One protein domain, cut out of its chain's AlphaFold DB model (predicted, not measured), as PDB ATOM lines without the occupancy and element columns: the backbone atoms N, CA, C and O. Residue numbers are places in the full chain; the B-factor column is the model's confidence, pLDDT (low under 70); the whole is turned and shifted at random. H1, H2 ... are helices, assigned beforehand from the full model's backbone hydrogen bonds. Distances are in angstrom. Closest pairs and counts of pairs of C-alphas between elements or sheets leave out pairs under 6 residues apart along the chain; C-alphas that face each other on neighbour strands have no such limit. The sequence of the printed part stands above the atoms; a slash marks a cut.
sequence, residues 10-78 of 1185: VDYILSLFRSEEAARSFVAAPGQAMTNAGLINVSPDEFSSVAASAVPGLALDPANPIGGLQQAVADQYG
ATOM      1  N   VAL A  10     134.693 203.309 186.785       88.06
ATOM      2  CA  VAL A  10     135.886 202.890 186.022       88.06
ATOM      3  C   VAL A  10     135.554 202.763 184.533       88.06
ATOM      4  O   VAL A  10     136.257 203.326 183.700       88.06
ATOM      5  N   ASP A  11     134.471 202.054 184.184       86.75
ATOM      6  CA  ASP A  11     134.066 201.864 182.783       86.75
ATOM      7  C   ASP A  11     133.729 203.200 182.110       86.75
ATOM      8  O   ASP A  11     134.090 203.398 180.948       86.75
ATOM      9  N   TYR A  12     133.078 204.112 182.843       90.31
ATOM     10  CA  TYR A  12     132.743 205.450 182.364       90.31
ATOM     11  C   TYR A  12     133.989 206.293 182.090       90.31
ATOM     12  O   TYR A  12     134.149 206.763 180.965       90.31
ATOM     13  N   ILE A  13     134.906 206.425 183.054       90.06
ATOM     14  CA  ILE A  13     136.138 207.208 182.872       90.06
ATOM     15  C   ILE A  13     136.980 206.605 181.740       90.06
ATOM     16  O   ILE A  13     137.370 207.318 180.817       90.06
ATOM     17  N   LEU A  14     137.146 205.277 181.707       90.25
ATOM     18  CA  LEU A  14     137.785 204.593 180.579       90.25
ATOM     19  C   LEU A  14     137.034 204.785 179.250       90.25
ATOM     20  O   LEU A  14     137.635 204.619 178.193       90.25
ATOM     21  N   SER A  15     135.726 205.059 179.242       90.19
ATOM     22  CA  SER A  15     134.990 205.346 178.001       90.19
ATOM     23  C   SER A  15     135.304 206.731 177.441       90.19
ATOM     24  O   SER A  15     135.374 206.857 176.221       90.19
ATOM     25  N   LEU A  16     135.574 207.723 178.301       92.00
ATOM     26  CA  LEU A  16     135.986 209.064 177.878       92.00
ATOM     27  C   LEU A  16     137.292 208.975 177.081       92.00
ATOM     28  O   LEU A  16     137.319 209.385 175.932       92.00
ATOM     29  N   PHE A  17     138.317 208.301 177.612       90.12
ATOM     30  CA  PHE A  17     139.604 208.081 176.923       90.12
ATOM     31  C   PHE A  17     139.564 207.047 175.771       90.12
ATOM     32  O   PHE A  17     140.604 206.714 175.202       90.12
ATOM     33  N   ARG A  18     138.388 206.503 175.419       90.31
ATOM     34  CA  ARG A  18     138.203 205.553 174.297       90.31
ATOM     35  C   ARG A  18     137.174 206.008 173.260       90.31
ATOM     36  O   ARG A  18     137.063 205.362 172.221       90.31
ATOM     37  N   SER A  19     136.419 207.072 173.518       91.06
ATOM     38  CA  SER A  19     135.365 207.569 172.633       91.06
ATOM     39  C   SER A  19     135.346 209.089 172.645       91.06
ATOM     40  O   SER A  19     134.914 209.711 173.614       91.06
ATOM     41  N   GLU A  20     135.750 209.681 171.522       90.50
ATOM     42  CA  GLU A  20     135.730 211.130 171.327       90.50
ATOM     43  C   GLU A  20     134.312 211.710 171.492       90.50
ATOM     44  O   GLU A  20     134.145 212.801 172.021       90.50
ATOM     45  N   GLU A  21     133.266 210.973 171.110       87.50
ATOM     46  CA  GLU A  21     131.873 211.410 171.269       87.50
ATOM     47  C   GLU A  21     131.459 211.475 172.751       87.50
ATOM     48  O   GLU A  21     130.843 212.450 173.191       87.50
ATOM     49  N   ALA A  22     131.875 210.488 173.557       86.31
ATOM     50  CA  ALA A  22     131.673 210.518 175.004       86.31
ATOM     51  C   ALA A  22     132.480 211.660 175.645       86.31
ATOM     52  O   ALA A  22     131.931 212.427 176.440       86.31
ATOM     53  N   ALA A  23     133.743 211.817 175.238       89.88
ATOM     54  CA  ALA A  23     134.632 212.889 175.668       89.88
ATOM     55  C   ALA A  23     134.056 214.285 175.371       89.88
ATOM     56  O   ALA A  23     133.950 215.098 176.287       89.88
ATOM     57  N   ARG A  24     133.589 214.545 174.139       88.50
ATOM     58  CA  ARG A  24     132.912 215.797 173.746       88.50
ATOM     59  C   ARG A  24     131.688 216.071 174.624       88.50
ATOM     60  O   ARG A  24     131.521 217.192 175.097       88.50
ATOM     61  N   SER A  25     130.854 215.057 174.881       87.69
ATOM     62  CA  SER A  25     129.661 215.216 175.729       87.69
ATOM     63  C   SER A  25     130.001 215.566 177.184       87.69
ATOM     64  O   SER A  25     129.330 216.400 177.792       87.69
ATOM     65  N   PHE A  26     131.073 214.978 177.726       90.75
ATOM     66  CA  PHE A  26     131.562 215.265 179.072       90.75
ATOM     67  C   PHE A  26     132.203 216.652 179.155       90.75
ATOM     68  O   PHE A  26     131.870 217.405 180.060       90.75
ATOM     69  N   VAL A  27     133.046 217.030 178.190       89.56
ATOM     70  CA  VAL A  27     133.724 218.339 178.189       89.56
ATOM     71  C   VAL A  27     132.755 219.502 177.948       89.56
ATOM     72  O   VAL A  27     132.988 220.592 178.464       89.56
ATOM     73  N   ALA A  28     131.635 219.275 177.253       87.88
ATOM     74  CA  ALA A  28     130.571 220.268 177.106       87.88
ATOM     75  C   ALA A  28     129.677 220.413 178.357       87.88
ATOM     76  O   ALA A  28     129.253 221.523 178.671       87.88
ATOM     77  N   ALA A  29     129.357 219.316 179.060       87.69
ATOM     78  CA  ALA A  29     128.458 219.342 180.221       87.69
ATOM     79  C   ALA A  29     128.736 218.188 181.217       87.69
ATOM     80  O   ALA A  29     127.970 217.215 181.255       87.69
ATOM     81  N   PRO A  30     129.775 218.284 182.078       86.38
ATOM     82  CA  PRO A  30     130.249 217.157 182.890       86.38
ATOM     83  C   PRO A  30     129.160 216.518 183.763       86.38
ATOM     84  O   PRO A  30     128.926 215.310 183.704       86.38
ATOM     85  N   GLY A  31     128.423 217.334 184.526       84.31
ATOM     86  CA  GLY A  31     127.354 216.860 185.412       84.31
ATOM     87  C   GLY A  31     126.192 216.187 184.673       84.31
ATOM     88  O   GLY A  31     125.632 215.203 185.160       84.31
ATOM     89  N   GLN A  32     125.854 216.659 183.470       83.69
ATOM     90  CA  GLN A  32     124.768 216.082 182.677       83.69
ATOM     91  C   GLN A  32     125.213 214.804 181.954       83.69
ATOM     92  O   GLN A  32     124.450 213.840 181.903       83.69
ATOM     93  N   ALA A  33     126.466 214.730 181.493       85.44
ATOM     94  CA  ALA A  33     127.057 213.506 180.954       85.44
ATOM     95  C   ALA A  33     127.147 212.387 182.014       85.44
ATOM     96  O   ALA A  33     126.771 211.246 181.730       85.44
ATOM     97  N   MET A  34     127.553 212.709 183.249       85.50
ATOM     98  CA  MET A  34     127.537 211.762 184.374       85.50
ATOM     99  C   MET A  34     126.112 211.323 184.741       85.50
ATOM    100  O   MET A  34     125.845 210.126 184.875       85.50
ATOM    101  N   THR A  35     125.165 212.265 184.817       84.31
ATOM    102  CA  THR A  35     123.746 211.961 185.086       84.31
ATOM    103  C   THR A  35     123.165 211.025 184.020       84.31
ATOM    104  O   THR A  35     122.518 210.032 184.356       84.31
ATOM    105  N   ASN A  36     123.472 211.264 182.739       82.56
ATOM    106  CA  ASN A  36     123.064 210.411 181.618       82.56
ATOM    107  C   ASN A  36     123.707 209.010 181.667       82.56
ATOM    108  O   ASN A  36     123.061 208.025 181.296       82.56
ATOM    109  N   ALA A  37     124.942 208.886 182.168       81.56
ATOM    110  CA  ALA A  37     125.578 207.592 182.434       81.56
ATOM    111  C   ALA A  37     124.929 206.829 183.610       81.56
ATOM    112  O   ALA A  37     125.059 205.605 183.699       81.56
ATOM    113  N   GLY A  38     124.186 207.528 184.477       82.75
ATOM    114  CA  GLY A  38     123.612 207.006 185.721       82.75
ATOM    115  C   GLY A  38     124.505 207.205 186.951       82.75
ATOM    116  O   GLY A  38     124.225 206.623 187.997       82.75
ATOM    117  N   LEU A  39     125.561 208.014 186.834       82.69
ATOM    118  CA  LEU A  39     126.500 208.351 187.903       82.69
ATOM    119  C   LEU A  39     125.980 209.567 188.680       82.69
ATOM    120  O   LEU A  39     126.422 210.696 188.489       82.69
ATOM    121  N   ILE A  40     124.986 209.318 189.531       73.31
ATOM    122  CA  ILE A  40     124.352 210.323 190.392       73.31
ATOM    123  C   ILE A  40     124.912 210.160 191.813       73.31
ATOM    124  O   ILE A  40     124.995 209.039 192.308       73.31
ATOM    125  N   ASN A  41     125.262 211.271 192.470       71.31
ATOM    126  CA  ASN A  41     125.829 211.328 193.830       71.31
ATOM    127  C   ASN A  41     127.195 210.630 194.022       71.31
ATOM    128  O   ASN A  41     127.484 210.155 195.115       71.31
ATOM    129  N   VAL A  42     128.049 210.589 192.993       79.31
ATOM    130  CA  VAL A  42     129.472 210.229 193.158       79.31
ATOM    131  C   VAL A  42     130.204 211.394 193.836       79.31
ATOM    132  O   VAL A  42     130.102 212.527 193.360       79.31
ATOM    133  N   SER A  43     130.932 211.143 194.925       80.12
ATOM    134  CA  SER A  43     131.727 212.186 195.594       80.12
ATOM    135  C   SER A  43     133.025 212.522 194.835       80.12
ATOM    136  O   SER A  43     133.548 211.672 194.109       80.12
ATOM    137  N   PRO A  44     133.599 213.731 195.010       75.62
ATOM    138  CA  PRO A  44     134.891 214.095 194.419       75.62
ATOM    139  C   PRO A  44     136.029 213.122 194.772       75.62
ATOM    140  O   PRO A  44     136.852 212.812 193.914       75.62
ATOM    141  N   ASP A  45     136.047 212.585 195.995       76.19
ATOM    142  CA  ASP A  45     137.073 211.644 196.464       76.19
ATOM    143  C   ASP A  45     136.944 210.255 195.816       76.19
ATOM    144  O   ASP A  45     137.938 209.668 195.374       76.19
ATOM    145  N   GLU A  46     135.717 209.733 195.691       81.00
ATOM    146  CA  GLU A  46     135.436 208.512 194.920       81.00
ATOM    147  C   GLU A  46     135.790 208.709 193.441       81.00
ATOM    148  O   GLU A  46     136.366 207.820 192.815       81.00
ATOM    149  N   PHE A  47     135.501 209.890 192.888       83.19
ATOM    150  CA  PHE A  47     135.842 210.234 191.512       83.19
ATOM    151  C   PHE A  47     137.355 210.271 191.289       83.19
ATOM    152  O   PHE A  47     137.850 209.630 190.362       83.19
ATOM    153  N   SER A  48     138.095 210.954 192.163       80.50
ATOM    154  CA  SER A  48     139.552 211.091 192.081       80.50
ATOM    155  C   SER A  48     140.274 209.749 192.256       80.50
ATOM    156  O   SER A  48     141.096 209.360 191.421       80.50
ATOM    157  N   SER A  49     139.906 208.981 193.286       79.38
ATOM    158  CA  SER A  49     140.500 207.664 193.552       79.38
ATOM    159  C   SER A  49     140.214 206.648 192.439       79.38
ATOM    160  O   SER A  49     141.114 205.903 192.037       79.38
ATOM    161  N   VAL A  50     139.001 206.647 191.873       83.38
ATOM    162  CA  VAL A  50     138.668 205.780 190.736       83.38
ATOM    163  C   VAL A  50     139.337 206.258 189.443       83.38
ATOM    164  O   VAL A  50     139.848 205.417 188.700       83.38
ATOM    165  N   ALA A  51     139.426 207.567 189.189       81.25
ATOM    166  CA  ALA A  51     140.127 208.117 188.027       81.25
ATOM    167  C   ALA A  51     141.617 207.740 188.016       81.25
ATOM    168  O   ALA A  51     142.107 207.240 187.004       81.25
ATOM    169  N   ALA A  52     142.308 207.872 189.154       78.88
ATOM    170  CA  ALA A  52     143.706 207.463 189.303       78.88
ATOM    171  C   ALA A  52     143.917 205.946 189.098       78.88
ATOM    172  O   ALA A  52     144.980 205.523 188.643       78.88
ATOM    173  N   SER A  53     142.902 205.121 189.396       79.38
ATOM    174  CA  SER A  53     142.923 203.675 189.115       79.38
ATOM    175  C   SER A  53     142.621 203.334 187.647       79.38
ATOM    176  O   SER A  53     143.122 202.336 187.132       79.38
ATOM    177  N   ALA A  54     141.813 204.160 186.971       81.00
ATOM    178  CA  ALA A  54     141.417 203.980 185.577       81.00
ATOM    179  C   ALA A  54     142.500 204.467 184.599       81.00
ATOM    180  O   ALA A  54     142.732 203.829 183.573       81.00
ATOM    181  N   VAL A  55     143.172 205.577 184.917       80.81
ATOM    182  CA  VAL A  55     144.229 206.179 184.092       80.81
ATOM    183  C   VAL A  55     145.462 206.449 184.962       80.81
ATOM    184  O   VAL A  55     145.574 207.509 185.581       80.81
ATOM    185  N   PRO A  56     146.413 205.498 185.030       73.19
ATOM    186  CA  PRO A  56     147.646 205.676 185.787       73.19
ATOM    187  C   PRO A  56     148.433 206.900 185.301       73.19
ATOM    188  O   PRO A  56     148.723 207.027 184.114       73.19
ATOM    189  N   GLY A  57     148.797 207.789 186.228       73.00
ATOM    190  CA  GLY A  57     149.510 209.037 185.927       73.00
ATOM    191  C   GLY A  57     148.617 210.249 185.635       73.00
ATOM    192  O   GLY A  57     149.147 211.344 185.465       73.00
ATOM    193  N   LEU A  58     147.288 210.095 185.626       79.19
ATOM    194  CA  LEU A  58     146.354 211.219 185.552       79.19
ATOM    195  C   LEU A  58     146.408 212.049 186.846       79.19
ATOM    196  O   LEU A  58     145.903 211.629 187.888       79.19
ATOM    197  N   ALA A  59     147.017 213.230 186.775       69.69
ATOM    198  CA  ALA A  59     147.018 214.200 187.863       69.69
ATOM    199  C   ALA A  59     145.699 214.988 187.862       69.69
ATOM    200  O   ALA A  59     145.422 215.737 186.928       69.69
ATOM    201  N   LEU A  60     144.896 214.817 188.912       81.44
ATOM    202  CA  LEU A  60     143.677 215.589 189.147       81.44
ATOM    203  C   LEU A  60     143.891 216.580 190.289       81.44
ATOM    204  O   LEU A  60     144.533 216.248 191.284       81.44
ATOM    205  N   ASP A  61     143.304 217.769 190.162       78.88
ATOM    206  CA  ASP A  61     143.178 218.709 191.273       78.88
ATOM    207  C   ASP A  61     142.247 218.113 192.352       78.88
ATOM    208  O   ASP A  61     141.095 217.800 192.037       78.88
ATOM    209  N   PRO A  62     142.693 217.953 193.614       71.19
ATOM    210  CA  PRO A  62     141.831 217.509 194.708       71.19
ATOM    211  C   PRO A  62     140.634 218.434 194.974       71.19
ATOM    212  O   PRO A  62     139.611 217.955 195.459       71.19
ATOM    213  N   ALA A  63     140.733 219.732 194.662       75.62
ATOM    214  CA  ALA A  63     139.629 220.679 194.835       75.62
ATOM    215  C   ALA A  63     138.578 220.578 193.714       75.62
ATOM    216  O   ALA A  63     137.394 220.821 193.957       75.62
ATOM    217  N   ASN A  64     138.982 220.184 192.501       82.75
ATOM    218  CA  ASN A  64     138.089 220.006 191.357       82.75
ATOM    219  C   ASN A  64     138.506 218.818 190.456       82.75
ATOM    220  O   ASN A  64     138.971 219.014 189.328       82.75
ATOM    221  N   PRO A  65     138.298 217.560 190.893       83.50
ATOM    222  CA  PRO A  65     138.720 216.387 190.124       83.50
ATOM    223  C   PRO A  65     137.889 216.171 188.849       83.50
ATOM    224  O   PRO A  65     138.346 215.500 187.924       83.50
ATOM    225  N   ILE A  66     136.693 216.767 188.761       86.19
ATOM    226  CA  ILE A  66     135.884 216.781 187.535       86.19
ATOM    227  C   ILE A  66     136.502 217.741 186.513       86.19
ATOM    228  O   ILE A  66     136.682 217.343 185.366       86.19
ATOM    229  N   GLY A  67     136.888 218.956 186.923       85.81
ATOM    230  CA  GLY A  67     137.590 219.925 186.075       85.81
ATOM    231  C   GLY A  67     138.971 219.436 185.631       85.81
ATOM    232  O   GLY A  67     139.306 219.526 184.452       85.81
ATOM    233  N   GLY A  68     139.736 218.809 186.531       86.62
ATOM    234  CA  GLY A  68     141.004 218.162 186.175       86.62
ATOM    235  C   GLY A  68     140.833 217.055 185.125       86.62
ATOM    236  O   GLY A  68     141.617 216.970 184.180       86.62
ATOM    237  N   LEU A  69     139.771 216.244 185.231       87.31
ATOM    238  CA  LEU A  69     139.470 215.224 184.225       87.31
ATOM    239  C   LEU A  69     138.966 215.859 182.924       87.31
ATOM    240  O   LEU A  69     139.329 215.396 181.848       87.31
ATOM    241  N   GLN A  70     138.150 216.911 183.006       88.62
ATOM    242  CA  GLN A  70     137.649 217.663 181.856       88.62
ATOM    243  C   GLN A  70     138.806 218.235 181.033       88.62
ATOM    244  O   GLN A  70     138.816 218.057 179.816       88.62
ATOM    245  N   GLN A  71     139.811 218.818 181.693       87.12
ATOM    246  CA  GLN A  71     141.028 219.304 181.049       87.12
ATOM    247  C   GLN A  71     141.841 218.156 180.429       87.12
ATOM    248  O   GLN A  71     142.112 218.186 179.234       87.12
ATOM    249  N   ALA A  72     142.142 217.092 181.181       88.00
ATOM    250  CA  ALA A  72     142.920 215.962 180.658       88.00
ATOM    251  C   ALA A  72     142.231 215.223 179.491       88.00
ATOM    252  O   ALA A  72     142.895 214.713 178.589       88.00
ATOM    253  N   VAL A  73     140.894 215.170 179.485       89.19
ATOM    254  CA  VAL A  73     140.095 214.628 178.376       89.19
ATOM    255  C   VAL A  73     140.053 215.607 177.196       89.19
ATOM    256  O   VAL A  73     140.111 215.159 176.053       89.19
ATOM    257  N   ALA A  74     140.006 216.921 177.431       89.19
ATOM    258  CA  ALA A  74     140.123 217.921 176.370       89.19
ATOM    259  C   ALA A  74     141.498 217.866 175.685       89.19
ATOM    260  O   ALA A  74     141.556 217.797 174.457       89.19
ATOM    261  N   ASP A  75     142.583 217.794 176.460       88.50
ATOM    262  CA  ASP A  75     143.960 217.696 175.963       88.50
ATOM    263  C   ASP A  75     144.196 216.401 175.166       88.50
ATOM    264  O   ASP A  75     144.800 216.436 174.093       88.50
ATOM    265  N   GLN A  76     143.656 215.265 175.627       89.00
ATOM    266  CA  GLN A  76     143.763 213.968 174.940       89.00
ATOM    267  C   GLN A  76     143.167 213.973 173.518       89.00
ATOM    268  O   GLN A  76     143.627 213.212 172.662       89.00
ATOM    269  N   TYR A  77     142.141 214.792 173.267       89.88
ATOM    270  CA  TYR A  77     141.443 214.867 171.977       89.88
ATOM    271  C   TYR A  77     141.635 216.201 171.236       89.88
ATOM    272  O   TYR A  77     141.101 216.371 170.140       89.88
ATOM    273  N   GLY A  78     142.397 217.145 171.797       87.88
ATOM    274  CA  GLY A  78     142.616 218.468 171.209       87.88
ATOM    275  C   GLY A  78     141.355 219.338 171.143       87.88
ATOM    276  O   GLY A  78     141.198 220.118 170.201       87.88
TER     277      GLY A  78
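This is residues 10 to 78 of the 1185 residues of the protein "IniB N-terminal domain-containing protein" of Mycobacterium kubicae (UniProt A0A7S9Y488). Five short helices make a rounded, compact body: H1, H2, H5 and H4 are joined in a ring of contacts, each touching the next, and H3 sits at one side, meeting H2 at a corner. The 69 printed residues hold five named helices, H1 to H5 in chain order, and no named strand; the class is all helix. The radius of gyration of the C-alphas is 10.7 A, and the spans are 25 by 25 by 20 A.

H1, residues 10 to 16, and H2, residues 20 to 28, touch only at the corner by their tight link, about perpendicular at 89 degrees; their closest C-alphas, of Leu 16 and Ala 23, are 4.6 A apart. H2 and H3, residues 30 to 37, touch only at the corner, at a steep tilt of 49 degrees, opposite ways; the closest C-alphas, of Phe 26 and Ala 33, are 5.2 A apart. H4, residues 44 to 54, touches H1 about perpendicular at 80 degrees, with the C-alphas of Val 10 and Ala 54 closest at 5.7 A. H2 and H4 are apart, and so are H3 and H4. H5, residues 65 to 77, touches H2 at a steep tilt of 44 degrees, opposite ways; the C-alphas of Val 27 and Gln 70 are closest at 5.4 A. H5 touches H4 with residues 65 to 66 alone, the same way at a tilt of 36 degrees, only just steep; the C-alphas of Ser 48 and Pro 65 are closest at 5.7 A. In H1, H2, H3, H4 and H5 every O i to N i+4 pair is within hydrogen-bond range.

H1 begins at C-alpha 10 (135.886, 202.890, 186.022). From first to last C-alpha, H2 measures 12.0 A, H4 14.9 A and H5 18.4 A. H5 ends at C-alpha 77 (141.443, 214.867, 171.977).

The C-alphas of Asn 41 and Gly 78, the two farthest apart, are 29.1 A apart. The printed part has no cut, and no link is long. Its mean pLDDT is 84.1; residue 59 is under 70.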